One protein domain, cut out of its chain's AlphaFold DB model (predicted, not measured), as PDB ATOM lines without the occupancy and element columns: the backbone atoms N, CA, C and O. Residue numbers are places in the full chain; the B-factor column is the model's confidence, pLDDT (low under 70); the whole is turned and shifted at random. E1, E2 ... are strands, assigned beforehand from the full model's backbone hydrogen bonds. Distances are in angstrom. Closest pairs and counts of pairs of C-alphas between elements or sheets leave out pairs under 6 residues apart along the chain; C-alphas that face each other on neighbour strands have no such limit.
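What this domain is: This is residues 5 to 74 of the 76 residues of an uncharacterized protein of Streptomyces sp. SID10116 (UniProt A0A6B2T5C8). Expect little regular structure: one strongly twisted sheet of four strands, with long loops, residues 12 to 26 and 30 to 51, joining E1 to E2 and E2 to E3. Of the 70 residues printed, 26 are in strands E1 to E4, and there is no named helix; the class is all strand. The sheet is mixed, ordered E2, E1, E4, E3. The whole is compact, with a radius of gyration of the C-alphas of 11.5 A and spans of 32 by 22 by 19 A.

How they stand to each other: Start at E1, residues 6 to 11; E2, residues 27 to 29, forms an antiparallel hairpin with it, N 28 and O 7 being 2.8 A apart. E4, residues 68 to 74, is parallel to E1, with N 8 and O 70 2.9 A apart. E3, residues 52 to 61, forms an antiparallel hairpin with E4, with N 71 and O 58 2.8 A apart. E3 bends by 80 degrees at residue 57.

Where its parts are: Find C-alpha 6 at (246.754, 373.501, 165.826), where E1 begins its 16.9 A. E2 spans 6.8 A, E3 23.0 A, and E4 18.9 A, ending at C-alpha 74 (255.568, 361.913, 158.610).

The domain as a whole: The two C-alphas farthest apart, Gly 50 and Tyr 64, are 33.5 A apart. The printed part has no cut; pLDDT is under 70 at residues 33 to 51.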
ATOM      1  N   ASP A   5     244.593 376.842 164.473       81.62
ATOM      2  CA  ASP A   5     245.377 377.096 165.687       81.62
ATOM      3  C   ASP A   5     246.294 375.914 166.054       81.62
ATOM      4  O   ASP A   5     247.247 376.068 166.814       81.62
ATOM      5  N   TYR A   6     246.041 374.728 165.485       87.25
ATOM      6  CA  TYR A   6     246.754 373.501 165.826       87.25
ATOM      7  C   TYR A   6     247.300 372.734 164.616       87.25
ATOM      8  O   TYR A   6     246.842 372.857 163.475       87.25
ATOM      9  N   ILE A   7     248.266 371.869 164.907       86.75
ATOM     10  CA  ILE A   7     248.872 370.899 163.996       86.75
ATOM     11  C   ILE A   7     248.821 369.530 164.653       86.75
ATOM     12  O   ILE A   7     249.198 369.390 165.812       86.75
ATOM     13  N   VAL A   8     248.404 368.504 163.917       88.50
ATOM     14  CA  VAL A   8     248.464 367.118 164.383       88.50
ATOM     15  C   VAL A   8     249.411 366.324 163.503       88.50
ATOM     16  O   VAL A   8     249.312 366.345 162.277       88.50
ATOM     17  N   VAL A   9     250.351 365.620 164.127       86.06
ATOM     18  CA  VAL A   9     251.318 364.787 163.410       86.06
ATOM     19  C   VAL A   9     250.786 363.362 163.320       86.06
ATOM     20  O   VAL A   9     250.341 362.782 164.307       86.06
ATOM     21  N   ARG A  10     250.821 362.785 162.122       87.56
ATOM     22  CA  ARG A  10     250.381 361.420 161.827       87.56
ATOM     23  C   ARG A  10     251.438 360.713 160.987       87.56
ATOM     24  O   ARG A  10     252.101 361.359 160.178       87.56
ATOM     25  N   PRO A  11     251.612 359.393 161.109       87.44
ATOM     26  CA  PRO A  11     252.395 358.656 160.130       87.44
ATOM     27  C   PRO A  11     251.680 358.697 158.776       87.44
ATOM     28  O   PRO A  11     250.462 358.517 158.702       87.44
ATOM     29  N   ALA A  12     252.425 358.901 157.685       86.25
ATOM     30  CA  ALA A  12     251.866 358.677 156.357       86.25
ATOM     31  C   ALA A  12     251.388 357.214 156.236       86.25
ATOM     32  O   ALA A  12     252.023 356.322 156.801       86.25
ATOM     33  N   PRO A  13     250.351 356.905 155.438       84.62
ATOM     34  CA  PRO A  13     249.905 355.520 155.233       84.62
ATOM     35  C   PRO A  13     251.003 354.585 154.695       84.62
ATOM     36  O   PRO A  13     250.947 353.369 154.867       84.62
ATOM     37  N   SER A  14     252.006 355.153 154.021       82.31
ATOM     38  CA  SER A  14     253.182 354.451 153.505       82.31
ATOM     39  C   SER A  14     254.315 354.295 154.524       82.31
ATOM     40  O   SER A  14     255.301 353.619 154.226       82.31
ATOM     41  N   PHE A  15     254.209 354.901 155.707       82.25
ATOM     42  CA  PHE A  15     255.235 354.859 156.739       82.25
ATOM     43  C   PHE A  15     255.361 353.441 157.309       82.25
ATOM     44  O   PHE A  15     254.390 352.837 157.762       82.25
ATOM     45  N   ARG A  16     256.575 352.886 157.261       79.56
ATOM     46  CA  ARG A  16     256.884 351.523 157.734       79.56
ATOM     47  C   ARG A  16     257.693 351.499 159.034       79.56
ATOM     48  O   ARG A  16     258.064 350.423 159.489       79.56
ATOM     49  N   GLY A  17     257.992 352.667 159.602       76.94
ATOM     50  CA  GLY A  17     258.705 352.805 160.869       76.94
ATOM     51  C   GLY A  17     257.760 352.923 162.063       76.94
ATOM     52  O   GLY A  17     256.539 352.848 161.936       76.94
ATOM     53  N   THR A  18     258.338 353.171 163.234       74.19
ATOM     54  CA  THR A  18     257.590 353.550 164.435       74.19
ATOM     55  C   THR A  18     257.863 355.014 164.726       74.19
ATOM     56  O   THR A  18     259.020 355.407 164.880       74.19
ATOM     57  N   LEU A  19     256.808 355.824 164.797       73.50
ATOM     58  CA  LEU A  19     256.950 357.176 165.314       73.50
ATOM     59  C   LEU A  19     257.131 357.111 166.833       73.50
ATOM     60  O   LEU A  19     256.478 356.299 167.493       73.50
ATOM     61  N   PRO A  20     257.988 357.966 167.416       73.88
ATOM     62  CA  PRO A  20     257.981 358.215 168.846       73.88
ATOM     63  C   PRO A  20     256.542 358.394 169.361       73.88
ATOM     64  O   PRO A  20     255.776 359.126 168.732       73.88
ATOM     65  N   PRO A  21     256.164 357.807 170.512       72.88
ATOM     66  CA  PRO A  21     254.791 357.876 171.028       72.88
ATOM     67  C   PRO A  21     254.248 359.295 171.243       72.88
ATOM     68  O   PRO A  21     253.048 359.489 171.358       72.88
ATOM     69  N   ARG A  22     255.136 360.294 171.324       73.19
ATOM     70  CA  ARG A  22     254.780 361.714 171.451       73.19
ATOM     71  C   ARG A  22     254.562 362.419 170.108       73.19
ATOM     72  O   ARG A  22     254.241 363.595 170.111       73.19
ATOM     73  N   LEU A  23     254.785 361.749 168.979       75.88
ATOM     74  CA  LEU A  23     254.598 362.319 167.643       75.88
ATOM     75  C   LEU A  23     253.306 361.827 166.991       75.88
ATOM     76  O   LEU A  23     252.596 362.640 166.419       75.88
ATOM     77  N   ASP A  24     252.964 360.541 167.092       84.75
ATOM     78  CA  ASP A  24     251.725 360.035 166.488       84.75
ATOM     79  C   ASP A  24     250.485 360.499 167.264       84.75
ATOM     80  O   ASP A  24     250.197 360.036 168.367       84.75
ATOM     81  N   GLY A  25     249.753 361.436 166.672       83.50
ATOM     82  CA  GLY A  25     248.509 361.973 167.200       83.50
ATOM     83  C   GLY A  25     248.642 363.058 168.230       83.50
ATOM     84  O   GLY A  25     247.641 363.434 168.840       83.50
ATOM     85  N   TRP A  26     249.848 363.577 168.409       84.88
ATOM     86  CA  TRP A  26     250.036 364.728 169.260       84.88
ATOM     87  C   TRP A  26     249.589 365.994 168.542       84.88
ATOM     88  O   TRP A  26     249.947 366.225 167.385       84.88
ATOM     89  N   TRP A  27     248.797 366.795 169.250       87.50
ATOM     90  CA  TRP A  27     248.349 368.097 168.789       87.50
ATOM     91  C   TRP A  27     249.288 369.158 169.346       87.50
ATOM     92  O   TRP A  27     249.446 369.289 170.560       87.50
ATOM     93  N   TYR A  28     249.910 369.896 168.446       83.31
ATOM     94  CA  TYR A  28     250.806 371.000 168.731       83.31
ATOM     95  C   TYR A  28     250.083 372.314 168.485       83.31
ATOM     96  O   TYR A  28     249.309 372.417 167.531       83.31
ATOM     97  N   ASP A  29     250.339 373.305 169.332       84.56
ATOM     98  CA  ASP A  29     249.955 374.677 169.029       84.56
ATOM     99  C   ASP A  29     250.783 375.154 167.829       84.56
ATOM    100  O   ASP A  29     251.993 374.910 167.751       84.56
ATOM    101  N   ARG A  30     250.139 375.801 166.860       76.38
ATOM    102  CA  ARG A  30     250.841 376.322 165.686       76.38
ATOM    103  C   ARG A  30     251.835 377.424 166.064       76.38
ATOM    104  O   ARG A  30     252.862 377.546 165.401       76.38
ATOM    105  N   ALA A  31     251.598 378.177 167.137       77.75
ATOM    106  CA  ALA A  31     252.540 379.175 167.636       77.75
ATOM    107  C   ALA A  31     253.858 378.552 168.135       77.75
ATOM    108  O   ALA A  31     254.910 379.182 168.017       77.75
ATOM    109  N   ASP A  32     253.824 377.305 168.619       73.19
ATOM    110  CA  ASP A  32     255.022 376.560 169.030       73.19
ATOM    111  C   ASP A  32     255.837 376.050 167.826       73.19
ATOM    112  O   ASP A  32     256.996 375.653 167.972       73.19
ATOM    113  N   PHE A  33     255.255 376.089 166.622       66.50
ATOM    114  CA  PHE A  33     255.868 375.672 165.362       66.50
ATOM    115  C   PHE A  33     255.810 376.802 164.320       66.50
ATOM    116  O   PHE A  33     255.075 376.710 163.340       66.50
ATOM    117  N   PRO A  34     256.621 377.867 164.464       56.50
ATOM    118  CA  PRO A  34     256.591 379.016 163.555       56.50
ATOM    119  C   PRO A  34     256.966 378.672 162.103       56.50
ATOM    120  O   PRO A  34     256.578 379.387 161.184       56.50
ATOM    121  N   GLU A  35     257.677 377.562 161.872       55.84
ATOM    122  CA  GLU A  35     257.976 377.048 160.526       55.84
ATOM    123  C   GLU A  35     256.749 376.397 159.853       55.84
ATOM    124  O   GLU A  35     256.817 376.031 158.685       55.84
ATOM    125  N   ALA A  36     255.611 376.294 160.555       54.50
ATOM    126  CA  ALA A  36     254.398 375.606 160.124       54.50
ATOM    127  C   ALA A  36     253.335 376.431 159.417       54.50
ATOM    128  O   ALA A  36     252.130 376.141 159.517       54.50
ATOM    129  N   LEU A  37     253.782 377.449 158.694       55.09
ATOM    130  CA  LEU A  37     252.894 378.287 157.912       55.09
ATOM    131  C   LEU A  37     252.177 377.450 156.833       55.09
ATOM    132  O   LEU A  37     252.815 376.629 156.163       55.09
ATOM    133  N   PRO A  38     250.860 377.643 156.643       49.88
ATOM    134  CA  PRO A  38     250.087 376.897 155.657       49.88
ATOM    135  C   PRO A  38     250.699 377.010 154.254       49.88
ATOM    136  O   PRO A  38     250.977 378.104 153.763       49.88
ATOM    137  N   GLY A  39     250.905 375.873 153.589       49.22
ATOM    138  CA  GLY A  39     251.447 375.828 152.225       49.22
ATOM    139  C   GLY A  39     252.971 375.943 152.115       49.22
ATOM    140  O   GLY A  39     253.495 375.830 151.006       49.22
ATOM    141  N   GLN A  40     253.695 376.100 153.226       50.75
ATOM    142  CA  GLN A  40     255.134 375.856 153.260       50.75
ATOM    143  C   GLN A  40     255.361 374.419 153.732       50.75
ATOM    144  O   GLN A  40     254.931 374.024 154.813       50.75
ATOM    145  N   GLY A  41     255.955 373.591 152.868       46.66
ATOM    146  CA  GLY A  41     256.320 372.222 153.220       46.66
ATOM    147  C   GLY A  41     257.290 372.267 154.392       46.66
ATOM    148  O   GLY A  41     258.407 372.750 154.246       46.66
ATOM    149  N   ILE A  42     256.837 371.835 155.562       53.00
ATOM    150  CA  ILE A  42     257.661 371.874 156.758       53.00
ATOM    151  C   ILE A  42     258.739 370.792 156.670       53.00
ATOM    152  O   ILE A  42     258.460 369.609 156.833       53.00
ATOM    153  N   ASP A  43     259.992 371.201 156.516       52.88
ATOM    154  CA  ASP A  43     261.151 370.351 156.829       52.88
ATOM    155  C   ASP A  43     261.452 370.313 158.351       52.88
ATOM    156  O   ASP A  43     262.296 369.549 158.819       52.88
ATOM    157  N   ALA A  44     260.755 371.128 159.152       48.06
ATOM    158  CA  ALA A  44     261.127 371.514 160.516       48.06
ATOM    159  C   ALA A  44     260.995 370.459 161.625       48.06
ATOM    160  O   ALA A  44     261.734 370.527 162.607       48.06
ATOM    161  N   ILE A  45     260.047 369.518 161.568       50.91
ATOM    162  CA  ILE A  45     259.628 368.861 162.827       50.91
ATOM    163  C   ILE A  45     260.522 367.680 163.233       50.91
ATOM    164  O   ILE A  45     260.605 367.368 164.421       50.91
ATOM    165  N   VAL A  46     261.262 367.039 162.318       49.41
ATOM    166  CA  VAL A  46     262.024 365.823 162.675       49.41
ATOM    167  C   VAL A  46     263.501 365.888 162.276       49.41
ATOM    168  O   VAL A  46     264.047 365.030 161.591       49.41
ATOM    169  N   ARG A  47     264.229 366.833 162.889       46.75
ATOM    170  CA  ARG A  47     265.689 366.697 163.103       46.75
ATOM    171  C   ARG A  47     266.071 365.541 164.047       46.75
ATOM    172  O   ARG A  47     267.253 365.277 164.251       46.75
ATOM    173  N   TYR A  48     265.089 364.826 164.597       46.66
ATOM    174  CA  TYR A  48     265.274 363.633 165.419       46.66
ATOM    175  C   TYR A  48     265.147 362.360 164.565       46.66
ATOM    176  O   TYR A  48     264.138 361.665 164.620       46.66
ATOM    177  N   GLY A  49     266.175 362.047 163.770       51.25
ATOM    178  CA  GLY A  49     266.327 360.704 163.182       51.25
ATOM    179  C   GLY A  49     266.054 360.543 161.684       51.25
ATOM    180  O   GLY A  49     266.000 359.405 161.233       51.25
ATOM    181  N   GLY A  50     265.939 361.633 160.914       59.47
ATOM    182  CA  GLY A  50     265.897 361.570 159.444       59.47
ATOM    183  C   GLY A  50     264.509 361.361 158.838       59.47
ATOM    184  O   GLY A  50     264.403 360.712 157.809       59.47
ATOM    185  N   PHE A  51     263.461 361.896 159.469       65.81
ATOM    186  CA  PHE A  51     262.105 361.898 158.914       65.81
ATOM    187  C   PHE A  51     261.681 363.327 158.546       65.81
ATOM    188  O   PHE A  51     262.227 364.292 159.076       65.81
ATOM    189  N   VAL A  52     260.685 363.471 157.673       72.69
ATOM    190  CA  VAL A  52     260.131 364.772 157.257       72.69
ATOM    191  C   VAL A  52     258.625 364.778 157.506       72.69
ATOM    192  O   VAL A  52     257.942 363.823 157.146       72.69
ATOM    193  N   ALA A  53     258.091 365.827 158.137       76.56
ATOM    194  CA  ALA A  53     256.659 365.955 158.422       76.56
ATOM    195  C   ALA A  53     256.012 366.956 157.461       76.56
ATOM    196  O   ALA A  53     256.212 368.155 157.582       76.56
ATOM    197  N   VAL A  54     255.210 366.474 156.516       78.19
ATOM    198  CA  VAL A  54     254.700 367.296 155.412       78.19
ATOM    199  C   VAL A  54     253.242 367.681 155.647       78.19
ATOM    200  O   VAL A  54     252.407 366.817 155.923       78.19
ATOM    201  N   ALA A  55     252.927 368.969 155.481       78.75
ATOM    202  CA  ALA A  55     251.556 369.475 155.488       78.75
ATOM    203  C   ALA A  55     250.733 368.785 154.391       78.75
ATOM    204  O   ALA A  55     251.144 368.745 153.229       78.75
ATOM    205  N   THR A  56     249.567 368.245 154.738       81.81
ATOM    206  CA  THR A  56     248.731 367.520 153.765       81.81
ATOM    207  C   THR A  56     247.563 368.334 153.217       81.81
ATOM    208  O   THR A  56     246.908 367.880 152.278       81.81
ATOM    209  N   GLY A  57     247.253 369.490 153.816       82.56
ATOM    210  CA  GLY A  57     246.016 370.231 153.554       82.56
ATOM    211  C   GLY A  57     244.741 369.514 154.027       82.56
ATOM    212  O   GLY A  57     243.638 369.948 153.699       82.56
ATOM    213  N   ARG A  58     244.870 368.403 154.768       86.31
ATOM    214  CA  ARG A  58     243.758 367.742 155.468       86.31
ATOM    215  C   ARG A  58     243.644 368.296 156.880       86.31
ATOM    216  O   ARG A  58     244.641 368.716 157.461       86.31
ATOM    217  N   PHE A  59     242.442 368.226 157.439       89.56
ATOM    218  CA  PHE A  59     242.158 368.738 158.774       89.56
ATOM    219  C   PHE A  59     241.488 367.673 159.639       89.56
ATOM    220  O   PHE A  59     240.647 366.914 159.156       89.56
ATOM    221  N   GLU A  60     241.859 367.641 160.912       91.44
ATOM    222  CA  GLU A  60     241.198 366.865 161.957       91.44
ATOM    223  C   GLU A  60     240.488 367.823 162.914       91.44
ATOM    224  O   GLU A  60     240.990 368.908 163.216       91.44
ATOM    225  N   VAL A  61     239.315 367.412 163.390       91.19
ATOM    226  CA  VAL A  61     238.574 368.116 164.438       91.19
ATOM    227  C   VAL A  61     238.650 367.278 165.700       91.19
ATOM    228  O   VAL A  61     238.466 366.063 165.659       91.19
ATOM    229  N   ARG A  62     238.950 367.923 166.821       89.75
ATOM    230  CA  ARG A  62     239.026 367.273 168.121       89.75
ATOM    231  C   ARG A  62     237.637 367.238 168.747       89.75
ATOM    232  O   ARG A  62     237.025 368.280 168.958       89.75
ATOM    233  N   ASP A  63     237.151 366.046 169.074       87.56
ATOM    234  CA  ASP A  63     235.744 365.853 169.452       87.56
ATOM    235  C   ASP A  63     235.319 366.562 170.750       87.56
ATOM    236  O   ASP A  63     234.144 366.888 170.909       87.56
ATOM    237  N   TYR A  64     236.236 366.793 171.698       87.62
ATOM    238  CA  TYR A  64     235.860 367.304 173.022       87.62
ATOM    239  C   TYR A  64     235.793 368.841 173.115       87.62
ATOM    240  O   TYR A  64     235.034 369.350 173.937       87.62
ATOM    241  N   ASP A  65     236.580 369.581 172.325       88.44
ATOM    242  CA  ASP A  65     236.639 371.057 172.337       88.44
ATOM    243  C   ASP A  65     236.382 371.696 170.962       88.44
ATOM    244  O   ASP A  65     236.271 372.917 170.863       88.44
ATOM    245  N   GLY A  66     236.248 370.892 169.903       87.69
ATOM    246  CA  GLY A  66     236.041 371.373 168.539       87.69
ATOM    247  C   GLY A  66     237.286 371.998 167.907       87.69
ATOM    248  O   GLY A  66     237.170 372.615 166.848       87.69
ATOM    249  N   ALA A  67     238.468 371.858 168.523       88.50
ATOM    250  CA  ALA A  67     239.706 372.389 167.972       88.50
ATOM    251  C   ALA A  67     239.991 371.784 166.590       88.50
ATOM    252  O   ALA A  67     239.843 370.578 166.387       88.50
ATOM    253  N   VAL A  68     240.438 372.617 165.650       89.38
ATOM    254  CA  VAL A  68     240.792 372.193 164.290       89.38
ATOM    255  C   VAL A  68     242.308 372.179 164.151       89.38
ATOM    256  O   VAL A  68     242.961 373.189 164.410       89.38
ATOM    257  N   ALA A  69     242.861 371.046 163.721       89.31
ATOM    258  CA  ALA A  69     244.271 370.920 163.376       89.31
ATOM    259  C   ALA A  69     244.466 370.574 161.910       89.31
ATOM    260  O   ALA A  69     243.711 369.791 161.339       89.31
ATOM    261  N   GLU A  70     245.534 371.099 161.321       87.25
ATOM    262  CA  GLU A  70     246.041 370.576 160.056       87.25
ATOM    263  C   GLU A  70     246.851 369.297 160.288       87.25
ATOM    264  O   GLU A  70     247.649 369.213 161.222       87.25
ATOM    265  N   VAL A  71     246.652 368.304 159.424       87.31
ATOM    266  CA  VAL A  71     247.347 367.019 159.497       87.31
ATOM    267  C   VAL A  71     248.689 367.103 158.783       87.31
ATOM    268  O   VAL A  71     248.765 367.375 157.579       87.31
ATOM    269  N   PHE A  72     249.737 366.777 159.526       84.94
ATOM    270  CA  PHE A  72     251.106 366.652 159.053       84.94
ATOM    271  C   PHE A  72     251.489 365.181 158.976       84.94
ATOM    272  O   PHE A  72     251.516 364.482 159.986       84.94
ATOM    273  N   GLU A  73     251.783 364.701 157.771       85.94
ATOM    274  CA  GLU A  73     252.172 363.313 157.535       85.94
ATOM    275  C   GLU A  73     253.691 363.154 157.628       85.94
ATOM    276  O   GLU A  73     254.432 363.748 156.844       85.94
ATOM    277  N   VAL A  74     254.158 362.299 158.537       81.12
ATOM    278  CA  VAL A  74     255.568 361.913 158.610       81.12
ATOM    279  C   VAL A  74     255.898 360.923 157.502       81.12
ATOM    280  O   VAL A  74     255.249 359.883 157.352       81.12
TER     281      VAL A  74